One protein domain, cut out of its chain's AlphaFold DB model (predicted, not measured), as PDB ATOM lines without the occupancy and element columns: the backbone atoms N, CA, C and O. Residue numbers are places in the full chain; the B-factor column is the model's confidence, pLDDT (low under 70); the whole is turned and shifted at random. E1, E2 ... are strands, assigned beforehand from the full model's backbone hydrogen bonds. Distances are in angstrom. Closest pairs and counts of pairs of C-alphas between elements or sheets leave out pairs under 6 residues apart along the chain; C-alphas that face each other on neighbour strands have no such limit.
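Overview. This is residues 42 to 75 and 308 to 380 of the 636 residues of the protein "PG_binding_1 domain-containing protein" of Mesorhizobium helmanticense (UniProt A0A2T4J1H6). Three small antiparallel sheets of three strands are set in a row, with E7 E8 E9 in the middle, E1 E2 E3 partly face to face with it as a loose sandwich, and E4 E5 E6 on its other side, meeting it through E4 and E7. Each sheet is a meander, each strand the antiparallel neighbour of the one before, in the orders E1 E2 E3, E4 E5 E6 and E7 E8 E9. The 107 printed residues have no named helix and nine strands, E1 to E9 along the chain: all strand. The whole is compact, with a radius of gyration of the C-alphas of 13.9 A and spans of 44 by 30 by 28 A.

Along the chain. Find C-alpha 48 at (-23.468, -17.637, -24.336), where E1, residues 48 to 53, begins; E2, 59 to 64, and E3, 69 to 74, follow. Past the cut come E4, 313 to 317, E5, 322 to 329, 22.5 A long, and E6, 332 to 340, 23.6 A. Then read E7, 347 to 350, E8, 356 to 361, and E9, 366 to 371, ending at C-alpha 371, (-3.895, -24.050, -26.097).

Arrangement. In the hairpin E1 and E2, look for N 52 and O 61, 3.0 A apart, within hydrogen-bond range. The closest C-alphas of E1 and E7 are those of Glu 52 and Asp 349, 5.8 A. The hairpin E7 and E8 has N 358 and O 349 within range at 2.9 A. The closest C-alphas of E4 and E7 are Leu 314 and Val 350, 7.4 A. E4 and E8 are only just apart, at 8.4 A.

Size, cuts and confidence. Thr 67 and Gln 380 have the C-alphas farthest apart, 44.9 A. Residues 76 to 307 are not printed; C-alphas 75 and 308 are 19.5 A apart across the cut. No link printed whole is long. Confidence is under 70 in 22 residues, among them 42 to 47, 329 to 335 and 375 to 380.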
ATOM      1  N   VAL A  42     -15.270 -29.508 -23.444       38.75
ATOM      2  CA  VAL A  42     -16.220 -29.291 -22.362       38.75
ATOM      3  C   VAL A  42     -17.504 -28.798 -23.034       38.75
ATOM      4  O   VAL A  42     -17.640 -27.623 -23.362       38.75
ATOM      5  N   GLU A  43     -18.429 -29.717 -23.321       39.50
ATOM      6  CA  GLU A  43     -19.801 -29.380 -23.708       39.50
ATOM      7  C   GLU A  43     -20.511 -28.834 -22.471       39.50
ATOM      8  O   GLU A  43     -21.199 -29.538 -21.736       39.50
ATOM      9  N   LEU A  44     -20.302 -27.551 -22.206       45.38
ATOM     10  CA  LEU A  44     -21.256 -26.795 -21.425       45.38
ATOM     11  C   LEU A  44     -22.426 -26.500 -22.366       45.38
ATOM     12  O   LEU A  44     -22.221 -25.878 -23.401       45.38
ATOM     13  N   GLU A  45     -23.652 -26.920 -22.047       50.62
ATOM     14  CA  GLU A  45     -24.848 -26.396 -22.726       50.62
ATOM     15  C   GLU A  45     -25.095 -24.944 -22.268       50.62
ATOM     16  O   GLU A  45     -26.079 -24.635 -21.597       50.62
ATOM     17  N   ILE A  46     -24.163 -24.046 -22.584       56.12
ATOM     18  CA  ILE A  46     -24.207 -22.626 -22.242       56.12
ATOM     19  C   ILE A  46     -24.414 -21.869 -23.545       56.12
ATOM     20  O   ILE A  46     -23.519 -21.761 -24.378       56.12
ATOM     21  N   ARG A  47     -25.619 -21.326 -23.735       68.81
ATOM     22  CA  ARG A  47     -25.938 -20.455 -24.877       68.81
ATOM     23  C   ARG A  47     -25.433 -19.042 -24.615       68.81
ATOM     24  O   ARG A  47     -26.215 -18.102 -24.469       68.81
ATOM     25  N   ALA A  48     -24.118 -18.922 -24.488       78.56
ATOM     26  CA  ALA A  48     -23.468 -17.637 -24.336       78.56
ATOM     27  C   ALA A  48     -23.334 -16.920 -25.683       78.56
ATOM     28  O   ALA A  48     -23.185 -17.553 -26.727       78.56
ATOM     29  N   TYR A  49     -23.434 -15.595 -25.645       83.25
ATOM     30  CA  TYR A  49     -23.201 -14.720 -26.798       83.25
ATOM     31  C   TYR A  49     -21.934 -13.879 -26.638       83.25
ATOM     32  O   TYR A  49     -21.453 -13.326 -27.620       83.25
ATOM     33  N   HIS A  50     -21.394 -13.800 -25.423       88.50
ATOM     34  CA  HIS A  50     -20.179 -13.067 -25.096       88.50
ATOM     35  C   HIS A  50     -19.241 -13.964 -24.277       88.50
ATOM     36  O   HIS A  50     -19.702 -14.809 -23.499       88.50
ATOM     37  N   LEU A  51     -17.943 -13.789 -24.500       91.12
ATOM     38  CA  LEU A  51     -16.839 -14.574 -23.959       91.12
ATOM     39  C   LEU A  51     -15.662 -13.622 -23.747       91.12
ATOM     40  O   LEU A  51     -15.288 -12.942 -24.697       91.12
ATOM     41  N   GLU A  52     -15.065 -13.646 -22.559       94.31
ATOM     42  CA  GLU A  52     -13.863 -12.866 -22.244       94.31
ATOM     43  C   GLU A  52     -12.980 -13.613 -21.227       94.31
ATOM     44  O   GLU A  52     -13.498 -14.247 -20.301       94.31
ATOM     45  N   PHE A  53     -11.657 -13.582 -21.376       95.19
ATOM     46  CA  PHE A  53     -10.714 -14.083 -20.374       95.19
ATOM     47  C   PHE A  53     -10.583 -13.103 -19.210       95.19
ATOM     48  O   PHE A  53     -10.553 -11.889 -19.388       95.19
ATOM     49  N   THR A  54     -10.429 -13.628 -17.995       94.88
ATOM     50  CA  THR A  54     -10.045 -12.785 -16.858       94.88
ATOM     51  C   THR A  54      -8.610 -12.266 -17.025       94.88
ATOM     52  O   THR A  54      -7.789 -12.965 -17.624       94.88
ATOM     53  N   PRO A  55      -8.247 -11.096 -16.461       91.75
ATOM     54  CA  PRO A  55      -6.907 -10.510 -16.619       91.75
ATOM     55  C   PRO A  55      -5.747 -11.390 -16.127       91.75
ATOM     56  O   PRO A  55      -4.612 -11.241 -16.571       91.75
ATOM     57  N   ASP A  56      -6.015 -12.337 -15.225       90.94
ATOM     58  CA  ASP A  56      -5.036 -13.330 -14.771       90.94
ATOM     59  C   ASP A  56      -4.873 -14.529 -15.735       90.94
ATOM     60  O   ASP A  56      -3.942 -15.325 -15.587       90.94
ATOM     61  N   GLY A  57      -5.769 -14.655 -16.719       91.38
ATOM     62  CA  GLY A  57      -5.851 -15.735 -17.698       91.38
ATOM     63  C   GLY A  57      -6.358 -17.071 -17.150       91.38
ATOM     64  O   GLY A  57      -6.326 -18.062 -17.872       91.38
ATOM     65  N   ASN A  58      -6.808 -17.138 -15.892       91.56
ATOM     66  CA  ASN A  58      -7.164 -18.408 -15.248       91.56
ATOM     67  C   ASN A  58      -8.635 -18.804 -15.442       91.56
ATOM     68  O   ASN A  58      -8.997 -19.967 -15.238       91.56
ATOM     69  N   ASN A  59      -9.500 -17.852 -15.793       93.62
ATOM     70  CA  ASN A  59     -10.935 -18.071 -15.917       93.62
ATOM     71  C   ASN A  59     -11.481 -17.445 -17.205       93.62
ATOM     72  O   ASN A  59     -10.886 -16.540 -17.786       93.62
ATOM     73  N   LEU A  60     -12.656 -17.919 -17.608       93.62
ATOM     74  CA  LEU A  60     -13.479 -17.336 -18.660       93.62
ATOM     75  C   LEU A  60     -14.759 -16.767 -18.061       93.62
ATOM     76  O   LEU A  60     -15.419 -17.416 -17.244       93.62
ATOM     77  N   ILE A  61     -15.144 -15.585 -18.518       94.56
ATOM     78  CA  ILE A  61     -16.462 -15.007 -18.307       94.56
ATOM     79  C   ILE A  61     -17.307 -15.329 -19.532       94.56
ATOM     80  O   ILE A  61     -16.942 -15.012 -20.659       94.56
ATOM     81  N   LEU A  62     -18.449 -15.974 -19.308       92.44
ATOM     82  CA  LEU A  62     -19.438 -16.277 -20.338       92.44
ATOM     83  C   LEU A  62     -20.739 -15.560 -19.988       92.44
ATOM     84  O   LEU A  62     -21.212 -15.672 -18.854       92.44
ATOM     85  N   ILE A  63     -21.346 -14.867 -20.951       90.50
ATOM     86  CA  ILE A  63     -22.647 -14.215 -20.749       90.50
ATOM     87  C   ILE A  63     -23.703 -14.925 -21.578       90.50
ATOM     88  O   ILE A  63     -23.650 -14.942 -22.809       90.50
ATOM     89  N   GLU A  64     -24.668 -15.521 -20.886       85.12
ATOM     90  CA  GLU A  64     -25.765 -16.268 -21.483       85.12
ATOM     91  C   GLU A  64     -26.926 -15.387 -21.923       85.12
ATOM     92  O   GLU A  64     -27.450 -14.582 -21.154       85.12
ATOM     93  N   GLY A  65     -27.404 -15.635 -23.142       75.69
ATOM     94  CA  GLY A  65     -28.654 -15.081 -23.647       75.69
ATOM     95  C   GLY A  65     -29.765 -16.137 -23.615       75.69
ATOM     96  O   GLY A  65     -29.513 -17.297 -23.948       75.69
ATOM     97  N   PRO A  66     -31.018 -15.787 -23.257       71.81
ATOM     98  CA  PRO A  66     -31.551 -14.452 -22.954       71.81
ATOM     99  C   PRO A  66     -31.665 -14.155 -21.444       71.81
ATOM    100  O   PRO A  66     -32.460 -13.315 -21.042       71.81
ATOM    101  N   THR A  67     -31.002 -14.935 -20.589       73.06
ATOM    102  CA  THR A  67     -31.147 -14.853 -19.125       73.06
ATOM    103  C   THR A  67     -30.237 -13.813 -18.477       73.06
ATOM    104  O   THR A  67     -30.393 -13.573 -17.276       73.06
ATOM    105  N   ASP A  68     -29.293 -13.259 -19.246       80.25
ATOM    106  CA  ASP A  68     -28.222 -12.358 -18.803       80.25
ATOM    107  C   ASP A  68     -27.527 -12.896 -17.556       80.25
ATOM    108  O   ASP A  68     -27.298 -12.235 -16.539       80.25
ATOM    109  N   ARG A  69     -27.256 -14.197 -17.638       88.12
ATOM    110  CA  ARG A  69     -26.563 -14.942 -16.610       88.12
ATOM    111  C   ARG A  69     -25.080 -14.909 -16.938       88.12
ATOM    112  O   ARG A  69     -24.664 -15.385 -17.991       88.12
ATOM    113  N   VAL A  70     -24.304 -14.349 -16.023       92.06
ATOM    114  CA  VAL A  70     -22.848 -14.306 -16.092       92.06
ATOM    115  C   VAL A  70     -22.315 -15.568 -15.425       92.06
ATOM    116  O   VAL A  70     -22.701 -15.914 -14.305       92.06
ATOM    117  N   VAL A  71     -21.464 -16.297 -16.132       91.19
ATOM    118  CA  VAL A  71     -20.860 -17.550 -15.684       91.19
ATOM    119  C   VAL A  71     -19.355 -17.345 -15.616       91.19
ATOM    120  O   VAL A  71     -18.746 -16.987 -16.620       91.19
ATOM    121  N   LEU A  72     -18.763 -17.604 -14.448       92.75
ATOM    122  CA  LEU A  72     -17.312 -17.665 -14.298       92.75
ATOM    123  C   LEU A  72     -16.873 -19.127 -14.401       92.75
ATOM    124  O   LEU A  72     -17.213 -19.956 -13.551       92.75
ATOM    125  N   TYR A  73     -16.139 -19.447 -15.456       90.31
ATOM    126  CA  TYR A  73     -15.649 -20.782 -15.756       90.31
ATOM    127  C   TYR A  73     -14.153 -20.880 -15.446       90.31
ATOM    128  O   TYR A  73     -13.354 -20.150 -16.020       90.31
ATOM    129  N   ASP A  74     -13.774 -21.774 -14.534       87.88
ATOM    130  CA  ASP A  74     -12.375 -22.010 -14.171       87.88
ATOM    131  C   ASP A  74     -11.741 -23.000 -15.152       87.88
ATOM    132  O   ASP A  74     -12.232 -24.122 -15.329       87.88
ATOM    133  N   LEU A  75     -10.650 -22.575 -15.792       87.00
ATOM    134  CA  LEU A  75      -9.949 -23.363 -16.804       87.00
ATOM    135  C   LEU A  75      -9.163 -24.527 -16.188       87.00
ATOM    136  O   LEU A  75      -9.075 -25.595 -16.789       87.00
ATOM    137  N   ALA A 308      -2.535  -8.530 -24.534       80.38
ATOM    138  CA  ALA A 308      -1.974  -7.221 -24.230       80.38
ATOM    139  C   ALA A 308      -0.692  -6.959 -25.035       80.38
ATOM    140  O   ALA A 308      -0.584  -5.921 -25.677       80.38
ATOM    141  N   GLU A 309       0.222  -7.925 -25.104       81.06
ATOM    142  CA  GLU A 309       1.513  -7.778 -25.785       81.06
ATOM    143  C   GLU A 309       1.459  -8.056 -27.299       81.06
ATOM    144  O   GLU A 309       2.484  -7.976 -27.980       81.06
ATOM    145  N   GLN A 310       0.278  -8.353 -27.852       86.44
ATOM    146  CA  GLN A 310       0.076  -8.680 -29.268       86.44
ATOM    147  C   GLN A 310       0.907  -9.890 -29.746       86.44
ATOM    148  O   GLN A 310       1.263 -10.016 -30.930       86.44
ATOM    149  N   ASN A 311       1.195 -10.815 -28.829       85.81
ATOM    150  CA  ASN A 311       1.787 -12.109 -29.126       85.81
ATOM    151  C   ASN A 311       0.857 -12.986 -29.978       85.81
ATOM    152  O   ASN A 311       1.351 -13.755 -30.806       85.81
ATOM    153  N   ALA A 312      -0.454 -12.838 -29.830       89.88
ATOM    154  CA  ALA A 312      -1.511 -13.533 -30.538       89.88
ATOM    155  C   ALA A 312      -2.665 -12.565 -30.839       89.88
ATOM    156  O   ALA A 312      -3.315 -12.040 -29.943       89.88
ATOM    157  N   ILE A 313      -2.957 -12.366 -32.123       90.25
ATOM    158  CA  ILE A 313      -4.115 -11.599 -32.591       90.25
ATOM    159  C   ILE A 313      -4.986 -12.529 -33.424       90.25
ATOM    160  O   ILE A 313      -4.573 -13.011 -34.482       90.25
ATOM    161  N   LEU A 314      -6.196 -12.781 -32.945       91.75
ATOM    162  CA  LEU A 314      -7.189 -13.627 -33.586       91.75
ATOM    163  C   LEU A 314      -8.110 -12.770 -34.448       91.75
ATOM    164  O   LEU A 314      -8.629 -11.757 -33.992       91.75
ATOM    165  N   VAL A 315      -8.344 -13.194 -35.688       89.00
ATOM    166  CA  VAL A 315      -9.276 -12.530 -36.605       89.00
ATOM    167  C   VAL A 315     -10.203 -13.573 -37.213       89.00
ATOM    168  O   VAL A 315      -9.782 -14.417 -38.007       89.00
ATOM    169  N   GLY A 316     -11.476 -13.507 -36.840       84.06
ATOM    170  CA  GLY A 316     -12.536 -14.403 -37.285       84.06
ATOM    171  C   GLY A 316     -13.747 -13.663 -37.853       84.06
ATOM    172  O   GLY A 316     -13.760 -12.441 -38.012       84.06
ATOM    173  N   SER A 317     -14.783 -14.429 -38.186       81.81
ATOM    174  CA  SER A 317     -16.069 -13.915 -38.661       81.81
ATOM    175  C   SER A 317     -17.172 -14.923 -38.365       81.81
ATOM    176  O   SER A 317     -16.981 -16.119 -38.580       81.81
ATOM    177  N   GLU A 318     -18.361 -14.439 -38.014       78.94
ATOM    178  CA  GLU A 318     -19.564 -15.265 -37.827       78.94
ATOM    179  C   GLU A 318     -20.004 -16.024 -39.095       78.94
ATOM    180  O   GLU A 318     -20.848 -16.918 -39.043       78.94
ATOM    181  N   ASN A 319     -19.444 -15.691 -40.264       73.06
ATOM    182  CA  ASN A 319     -19.719 -16.373 -41.531       73.06
ATOM    183  C   ASN A 319     -18.661 -17.411 -41.922       73.06
ATOM    184  O   ASN A 319     -18.864 -18.146 -42.897       73.06
ATOM    185  N   SER A 320     -17.549 -17.477 -41.192       73.75
ATOM    186  CA  SER A 320     -16.397 -18.318 -41.503       73.75
ATOM    187  C   SER A 320     -16.134 -19.311 -40.377       73.75
ATOM    188  O   SER A 320     -16.353 -19.024 -39.210       73.75
ATOM    189  N   THR A 321     -15.658 -20.499 -40.732       72.62
ATOM    190  CA  THR A 321     -15.095 -21.459 -39.771       72.62
ATOM    191  C   THR A 321     -13.581 -21.293 -39.625       72.62
ATOM    192  O   THR A 321     -12.958 -21.983 -38.828       72.62
ATOM    193  N   GLU A 322     -12.966 -20.434 -40.440       74.75
ATOM    194  CA  GLU A 322     -11.537 -20.120 -40.396       74.75
ATOM    195  C   GLU A 322     -11.308 -18.907 -39.483       74.75
ATOM    196  O   GLU A 322     -11.945 -17.867 -39.674       74.75
ATOM    197  N   VAL A 323     -10.380 -19.040 -38.533       80.00
ATOM    198  CA  VAL A 323      -9.849 -17.948 -37.707       80.00
ATOM    199  C   VAL A 323      -8.363 -17.799 -38.015       80.00
ATOM    200  O   VAL A 323      -7.595 -18.755 -37.907       80.00
ATOM    201  N   LEU A 324      -7.953 -16.603 -38.424       81.38
ATOM    202  CA  LEU A 324      -6.551 -16.286 -38.682       81.38
ATOM    203  C   LEU A 324      -5.871 -15.873 -37.380       81.38
ATOM    204  O   LEU A 324      -6.419 -15.066 -36.634       81.38
ATOM    205  N   VAL A 325      -4.674 -16.400 -37.141       82.38
ATOM    206  CA  VAL A 325      -3.843 -16.056 -35.987       82.38
ATOM    207  C   VAL A 325      -2.616 -15.319 -36.483       82.38
ATOM    208  O   VAL A 325      -1.785 -15.866 -37.215       82.38
ATOM    209  N   TYR A 326      -2.502 -14.067 -36.074       82.75
ATOM    210  CA  TYR A 326      -1.335 -13.240 -36.312       82.75
ATOM    211  C   TYR A 326      -0.515 -13.119 -35.040       82.75
ATOM    212  O   TYR A 326      -1.005 -13.324 -33.933       82.75
ATOM    213  N   SER A 327       0.734 -12.730 -35.212       82.69
ATOM    214  CA  SER A 327       1.534 -12.199 -34.128       82.69
ATOM    215  C   SER A 327       2.313 -11.004 -34.617       82.69
ATOM    216  O   SER A 327       2.716 -10.941 -35.787       82.69
ATOM    217  N   ARG A 328       2.518 -10.055 -33.715       75.88
ATOM    218  CA  ARG A 328       3.322  -8.889 -33.996       75.88
ATOM    219  C   ARG A 328       4.809  -9.195 -33.822       75.88
ATOM    220  O   ARG A 328       5.271  -9.610 -32.766       75.88
ATOM    221  N   SER A 329       5.573  -8.933 -34.877       66.69
ATOM    222  CA  SER A 329       7.017  -8.721 -34.819       66.69
ATOM    223  C   SER A 329       7.314  -7.227 -34.633       66.69
ATOM    224  O   SER A 329       6.414  -6.389 -34.671       66.69
ATOM    225  N   THR A 330       8.588  -6.854 -34.482       57.97
ATOM    226  CA  THR A 330       9.005  -5.458 -34.228       57.97
ATOM    227  C   THR A 330       8.350  -4.391 -35.122       57.97
ATOM    228  O   THR A 330       8.170  -3.269 -34.656       57.97
ATOM    229  N   ARG A 331       7.996  -4.697 -36.385       56.28
ATOM    230  CA  ARG A 331       7.337  -3.751 -37.316       56.28
ATOM    231  C   ARG A 331       6.338  -4.385 -38.291       56.28
ATOM    232  O   ARG A 331       5.987  -3.760 -39.288       56.28
ATOM    233  N   SER A 332       5.915  -5.623 -38.069       58.41
ATOM    234  CA  SER A 332       4.943  -6.265 -38.953       58.41
ATOM    235  C   SER A 332       4.124  -7.316 -38.229       58.41
ATOM    236  O   SER A 332       4.573  -7.936 -37.276       58.41
ATOM    237  N   LEU A 333       2.931  -7.561 -38.740       63.94
ATOM    238  CA  LEU A 333       2.126  -8.729 -38.472       63.94
ATOM    239  C   LEU A 333       2.546  -9.882 -39.364       63.94
ATOM    240  O   LEU A 333       2.543  -9.789 -40.594       63.94
ATOM    241  N   GLU A 334       2.834 -10.995 -38.715       66.44
ATOM    242  CA  GLU A 334       3.134 -12.258 -39.359       66.44
ATOM    243  C   GLU A 334       1.987 -13.225 -39.095       66.44
ATOM    244  O   GLU A 334       1.573 -13.413 -37.950       66.44
ATOM    245  N   VAL A 335       1.475 -13.850 -40.156       66.88
ATOM    246  CA  VAL A 335       0.519 -14.953 -40.017       66.88
ATOM    247  C   VAL A 335       1.257 -16.116 -39.362       66.88
ATOM    248  O   VAL A 335       2.198 -16.646 -39.949       66.88
ATOM    249  N   GLN A 336       0.839 -16.496 -38.158       71.31
ATOM    250  CA  GLN A 336       1.418 -17.626 -37.428       71.31
ATOM    251  C   GLN A 336       0.656 -18.913 -37.738       71.31
ATOM    252  O   GLN A 336       1.262 -19.954 -37.977       71.31
ATOM    253  N   ASN A 337      -0.679 -18.841 -37.756       65.25
ATOM    254  CA  ASN A 337      -1.535 -20.018 -37.861       65.25
ATOM    255  C   ASN A 337      -2.905 -19.681 -38.481       65.25
ATOM    256  O   ASN A 337      -3.336 -18.527 -38.492       65.25
ATOM    257  N   THR A 338      -3.611 -20.705 -38.960       73.94
ATOM    258  CA  THR A 338      -5.029 -20.631 -39.336       73.94
ATOM    259  C   THR A 338      -5.775 -21.750 -38.620       73.94
ATOM    260  O   THR A 338      -5.612 -22.927 -38.944       73.94
ATOM    261  N   LEU A 339      -6.619 -21.386 -37.658       71.25
ATOM    262  CA  LEU A 339      -7.444 -22.327 -36.912       71.25
ATOM    263  C   LEU A 339      -8.717 -22.629 -37.708       71.25
ATOM    264  O   LEU A 339      -9.423 -21.720 -38.146       71.25
ATOM    265  N   LEU A 340      -9.015 -23.916 -37.900       73.50
ATOM    266  CA  LEU A 340     -10.244 -24.370 -38.548       73.50
ATOM    267  C   LEU A 340     -11.203 -24.914 -37.489       73.50
ATOM    268  O   LEU A 340     -11.027 -26.023 -36.982       73.50
ATOM    269  N   LEU A 341     -12.227 -24.131 -37.172       72.12
ATOM    270  CA  LEU A 341     -13.240 -24.481 -36.189       72.12
ATOM    271  C   LEU A 341     -14.303 -25.415 -36.799       72.12
ATOM    272  O   LEU A 341     -14.620 -25.327 -37.987       72.12
ATOM    273  N   PRO A 342     -14.911 -26.310 -36.002       70.12
ATOM    274  CA  PRO A 342     -16.012 -27.162 -36.452       70.12
ATOM    275  C   PRO A 342     -17.352 -26.411 -36.567       70.12
ATOM    276  O   PRO A 342     -18.353 -27.005 -36.962       70.12
ATOM    277  N   PHE A 343     -17.378 -25.128 -36.206       75.56
ATOM    278  CA  PHE A 343     -18.524 -24.226 -36.260       75.56
ATOM    279  C   PHE A 343     -18.061 -22.816 -36.633       75.56
ATOM    280  O   PHE A 343     -16.864 -22.528 -36.649       75.56
ATOM    281  N   ARG A 344     -19.013 -21.937 -36.942       81.75
ATOM    282  CA  ARG A 344     -18.743 -20.507 -37.110       81.75
ATOM    283  C   ARG A 344     -18.834 -19.853 -35.734       81.75
ATOM    284  O   ARG A 344     -19.880 -20.011 -35.105       81.75
ATOM    285  N   PRO A 345     -17.769 -19.214 -35.233       85.75
ATOM    286  CA  PRO A 345     -17.792 -18.653 -33.894       85.75
ATOM    287  C   PRO A 345     -18.733 -17.448 -33.856       85.75
ATOM    288  O   PRO A 345     -18.758 -16.653 -34.793       85.75
ATOM    289  N   SER A 346     -19.494 -17.321 -32.775       86.44
ATOM    290  CA  SER A 346     -20.245 -16.110 -32.428       86.44
ATOM    291  C   SER A 346     -19.447 -15.187 -31.509       86.44
ATOM    292  O   SER A 346     -19.688 -13.989 -31.487       86.44
ATOM    293  N   ALA A 347     -18.497 -15.739 -30.754       90.38
ATOM    294  CA  ALA A 347     -17.530 -14.987 -29.966       90.38
ATOM    295  C   ALA A 347     -16.189 -15.730 -29.953       90.38
ATOM    296  O   ALA A 347     -16.143 -16.961 -30.084       90.38
ATOM    297  N   LEU A 348     -15.105 -14.978 -29.821       93.69
ATOM    298  CA  LEU A 348     -13.759 -15.498 -29.631       93.69
ATOM    299  C   LEU A 348     -12.993 -14.558 -28.712       93.69
ATOM    300  O   LEU A 348     -13.272 -13.363 -28.718       93.69
ATOM    301  N   ASP A 349     -12.045 -15.107 -27.965       95.50
ATOM    302  CA  ASP A 349     -11.122 -14.320 -27.160       95.50
ATOM    303  C   ASP A 349      -9.781 -15.046 -26.988       95.50
ATOM    304  O   ASP A 349      -9.666 -16.246 -27.280       95.50
ATOM    305  N   VAL A 350      -8.755 -14.327 -26.542       94.81
ATOM    306  CA  VAL A 350      -7.418 -14.851 -26.269       94.81
ATOM    307  C   VAL A 350      -6.968 -14.461 -24.864       94.81
ATOM    308  O   VAL A 350      -7.251 -13.369 -24.384       94.81
ATOM    309  N   SER A 351      -6.268 -15.370 -24.187       93.50
ATOM    310  CA  SER A 351      -5.752 -15.132 -22.846       93.50
ATOM    311  C   SER A 351      -4.815 -13.916 -22.837       93.50
ATOM    312  O   SER A 351      -4.126 -13.659 -23.828       93.50
ATOM    313  N   PRO A 352      -4.671 -13.219 -21.697       90.12
ATOM    314  CA  PRO A 352      -3.753 -12.083 -21.569       90.12
ATOM    315  C   PRO A 352      -2.287 -12.394 -21.902       90.12
ATOM    316  O   PRO A 352      -1.507 -11.479 -22.151       90.12
ATOM    317  N   LYS A 353      -1.900 -13.676 -21.902       88.38
ATOM    318  CA  LYS A 353      -0.555 -14.152 -22.264       88.38
ATOM    319  C   LYS A 353      -0.432 -14.567 -23.734       88.38
ATOM    320  O   LYS A 353       0.662 -14.919 -24.171       88.38
ATOM    321  N   GLY A 354      -1.536 -14.609 -24.479       89.06
ATOM    322  CA  GLY A 354      -1.573 -15.105 -25.855       89.06
ATOM    323  C   GLY A 354      -1.407 -16.626 -25.989       89.06
ATOM    324  O   GLY A 354      -1.260 -17.129 -27.103       89.06
ATOM    325  N   ASP A 355      -1.400 -17.365 -24.878       89.19
ATOM    326  CA  ASP A 355      -1.091 -18.798 -24.816       89.19
ATOM    327  C   ASP A 355      -2.320 -19.706 -24.892       89.19
ATOM    328  O   ASP A 355      -2.169 -20.890 -25.168       89.19
ATOM    329  N   THR A 356      -3.528 -19.171 -24.730       90.75
ATOM    330  CA  THR A 356      -4.776 -19.929 -24.845       90.75
ATOM    331  C   THR A 356      -5.809 -19.079 -25.575       90.75
ATOM    332  O   THR A 356      -5.954 -17.896 -25.298       90.75
ATOM    333  N   ALA A 357      -6.550 -19.668 -26.507       93.44
ATOM    334  CA  ALA A 357      -7.687 -19.040 -27.172       93.44
ATOM    335  C   ALA A 357      -8.983 -19.766 -26.819       93.44
ATOM    336  O   ALA A 357      -8.986 -20.981 -26.624       93.44
ATOM    337  N   ALA A 358     -10.095 -19.043 -26.792       92.19
ATOM    338  CA  ALA A 358     -11.415 -19.616 -26.596       92.19
ATOM    339  C   ALA A 358     -12.370 -19.184 -27.715       92.19
ATOM    340  O   ALA A 358     -12.311 -18.064 -28.217       92.19
ATOM    341  N   PHE A 359     -13.244 -20.100 -28.129       90.62
ATOM    342  CA  PHE A 359     -14.190 -19.923 -29.229       90.62
ATOM    343  C   PHE A 359     -15.555 -20.453 -28.831       90.62
ATOM    344  O   PHE A 359     -15.672 -21.574 -28.335       90.62
ATOM    345  N   LEU A 360     -16.590 -19.679 -29.118       84.69
ATOM    346  CA  LEU A 360     -17.953 -19.978 -28.711       84.69
ATOM    347  C   LEU A 360     -18.881 -20.032 -29.924       84.69
ATOM    348  O   LEU A 360     -18.786 -19.191 -30.816       84.69
ATOM    349  N   ASP A 361     -19.799 -20.994 -29.942       81.44
ATOM    350  CA  ASP A 361     -20.942 -21.038 -30.856       81.44
ATOM    351  C   ASP A 361     -22.239 -20.843 -30.074       81.44
ATOM    352  O   ASP A 361     -22.739 -21.778 -29.449       81.44
ATOM    353  N   ALA A 362     -22.823 -19.649 -30.148       72.25
ATOM    354  CA  ALA A 362     -24.078 -19.316 -29.480       72.25
ATOM    355  C   ALA A 362     -25.257 -20.204 -29.922       72.25
ATOM    356  O   ALA A 362     -26.194 -20.416 -29.147       72.25
ATOM    357  N   ALA A 363     -25.243 -20.732 -31.154       72.25
ATOM    358  CA  ALA A 363     -26.347 -21.533 -31.678       72.25
ATOM    359  C   ALA A 363     -26.366 -22.943 -31.074       72.25
ATOM    360  O   ALA A 363     -27.439 -23.448 -30.727       72.25
ATOM    361  N   SER A 364     -25.196 -23.574 -30.940       68.94
ATOM    362  CA  SER A 364     -25.064 -24.898 -30.315       68.94
ATOM    363  C   SER A 364     -24.747 -24.849 -28.817       68.94
ATOM    364  O   SER A 364     -24.950 -25.845 -28.129       68.94
ATOM    365  N   GLY A 365     -24.291 -23.705 -28.306       69.19
ATOM    366  CA  GLY A 365     -23.736 -23.538 -26.960       69.19
ATOM    367  C   GLY A 365     -22.321 -24.102 -26.805       69.19
ATOM    368  O   GLY A 365     -21.827 -24.226 -25.691       69.19
ATOM    369  N   ARG A 366     -21.659 -24.490 -27.900       72.75
ATOM    370  CA  ARG A 366     -20.369 -25.178 -27.837       72.75
ATOM    371  C   ARG A 366     -19.230 -24.201 -27.549       72.75
ATOM    372  O   ARG A 366     -19.042 -23.239 -28.290       72.75
ATOM    373  N   LEU A 367     -18.425 -24.520 -26.538       78.62
ATOM    374  CA  LEU A 367     -17.174 -23.841 -26.202       78.62
ATOM    375  C   LEU A 367     -15.978 -24.709 -26.625       78.62
ATOM    376  O   LEU A 367     -15.942 -25.916 -26.373       78.62
ATOM    377  N   ILE A 368     -14.996 -24.102 -27.288       81.62
ATOM    378  CA  ILE A 368     -13.705 -24.710 -27.613       81.62
ATOM    379  C   ILE A 368     -12.609 -23.861 -26.988       81.62
ATOM    380  O   ILE A 368     -12.560 -22.662 -27.233       81.62
ATOM    381  N   ILE A 369     -11.719 -24.501 -26.237       84.44
ATOM    382  CA  ILE A 369     -10.493 -23.899 -25.713       84.44
ATOM    383  C   ILE A 369      -9.326 -24.519 -26.485       84.44
ATOM    384  O   ILE A 369      -9.260 -25.739 -26.639       84.44
ATOM    385  N   GLN A 370      -8.453 -23.674 -27.017       82.62
ATOM    386  CA  GLN A 370      -7.284 -24.038 -27.804       82.62
ATOM    387  C   GLN A 370      -6.041 -23.506 -27.104       82.62
ATOM    388  O   GLN A 370      -5.807 -22.300 -27.092       82.62
ATOM    389  N   ASP A 371      -5.220 -24.409 -26.588       84.88
ATOM    390  CA  ASP A 371      -3.895 -24.050 -26.097       84.88
ATOM    391  C   ASP A 371      -2.959 -23.752 -27.267       84.88
ATOM    392  O   ASP A 371      -3.048 -24.366 -28.333       84.88
ATOM    393  N   ASP A 372      -2.060 -22.805 -27.049       82.75
ATOM    394  CA  ASP A 372      -1.084 -22.302 -28.001       82.75
ATOM    395  C   ASP A 372      -1.699 -22.005 -29.384       82.75
ATOM    396  O   ASP A 372      -1.383 -22.664 -30.382       82.75
ATOM    397  N   PRO A 373      -2.586 -20.996 -29.487       81.25
ATOM    398  CA  PRO A 373      -3.219 -20.647 -30.759       81.25
ATOM    399  C   PRO A 373      -2.192 -20.253 -31.834       81.25
ATOM    400  O   PRO A 373      -2.439 -20.431 -33.031       81.25
ATOM    401  N   THR A 374      -1.023 -19.758 -31.413       77.50
ATOM    402  CA  THR A 374       0.089 -19.373 -32.292       77.50
ATOM    403  C   THR A 374       0.895 -20.555 -32.831       77.50
ATOM    404  O   THR A 374       1.537 -20.413 -33.870       77.50
ATOM    405  N   GLY A 375       0.867 -21.709 -32.158       66.75
ATOM    406  CA  GLY A 375       1.714 -22.862 -32.472       66.75
ATOM    407  C   GLY A 375       3.185 -22.718 -32.042       66.75
ATOM    408  O   GLY A 375       4.041 -23.395 -32.611       66.75
ATOM    409  N   ARG A 376       3.505 -21.831 -31.083       55.91
ATOM    410  CA  ARG A 376       4.871 -21.527 -30.594       55.91
ATOM    411  C   ARG A 376       5.354 -22.429 -29.449       55.91
ATOM    412  O   ARG A 376       6.559 -22.563 -29.245       55.91
ATOM    413  N   GLY A 377       4.438 -23.025 -28.696       39.03
ATOM    414  CA  GLY A 377       4.646 -23.835 -27.491       39.03
ATOM    415  C   GLY A 377       4.847 -25.334 -27.734       39.03
ATOM    416  O   GLY A 377       5.206 -26.060 -26.805       39.03
ATOM    417  N   VAL A 378       4.713 -25.825 -28.971       37.69
ATOM    418  CA  VAL A 378       5.132 -27.191 -29.333       37.69
ATOM    419  C   VAL A 378       6.645 -27.233 -29.575       37.69
ATOM    420  O   VAL A 378       7.131 -27.425 -30.689       37.69
ATOM    421  N   ALA A 379       7.427 -27.108 -28.504       40.78
ATOM    422  CA  ALA A 379       8.818 -27.538 -28.534       40.78
ATOM    423  C   ALA A 379       8.890 -29.072 -28.372       40.78
ATOM    424  O   ALA A 379       9.024 -29.570 -27.254       40.78
ATOM    425  N   GLN A 380       8.831 -29.772 -29.522       34.00
ATOM    426  CA  GLN A 380       9.260 -31.152 -29.882       34.00
ATOM    427  C   GLN A 380       8.119 -31.981 -30.514       34.00
ATOM    428  O   GLN A 380       7.031 -31.991 -29.950       34.00
TER     429      GLN A 380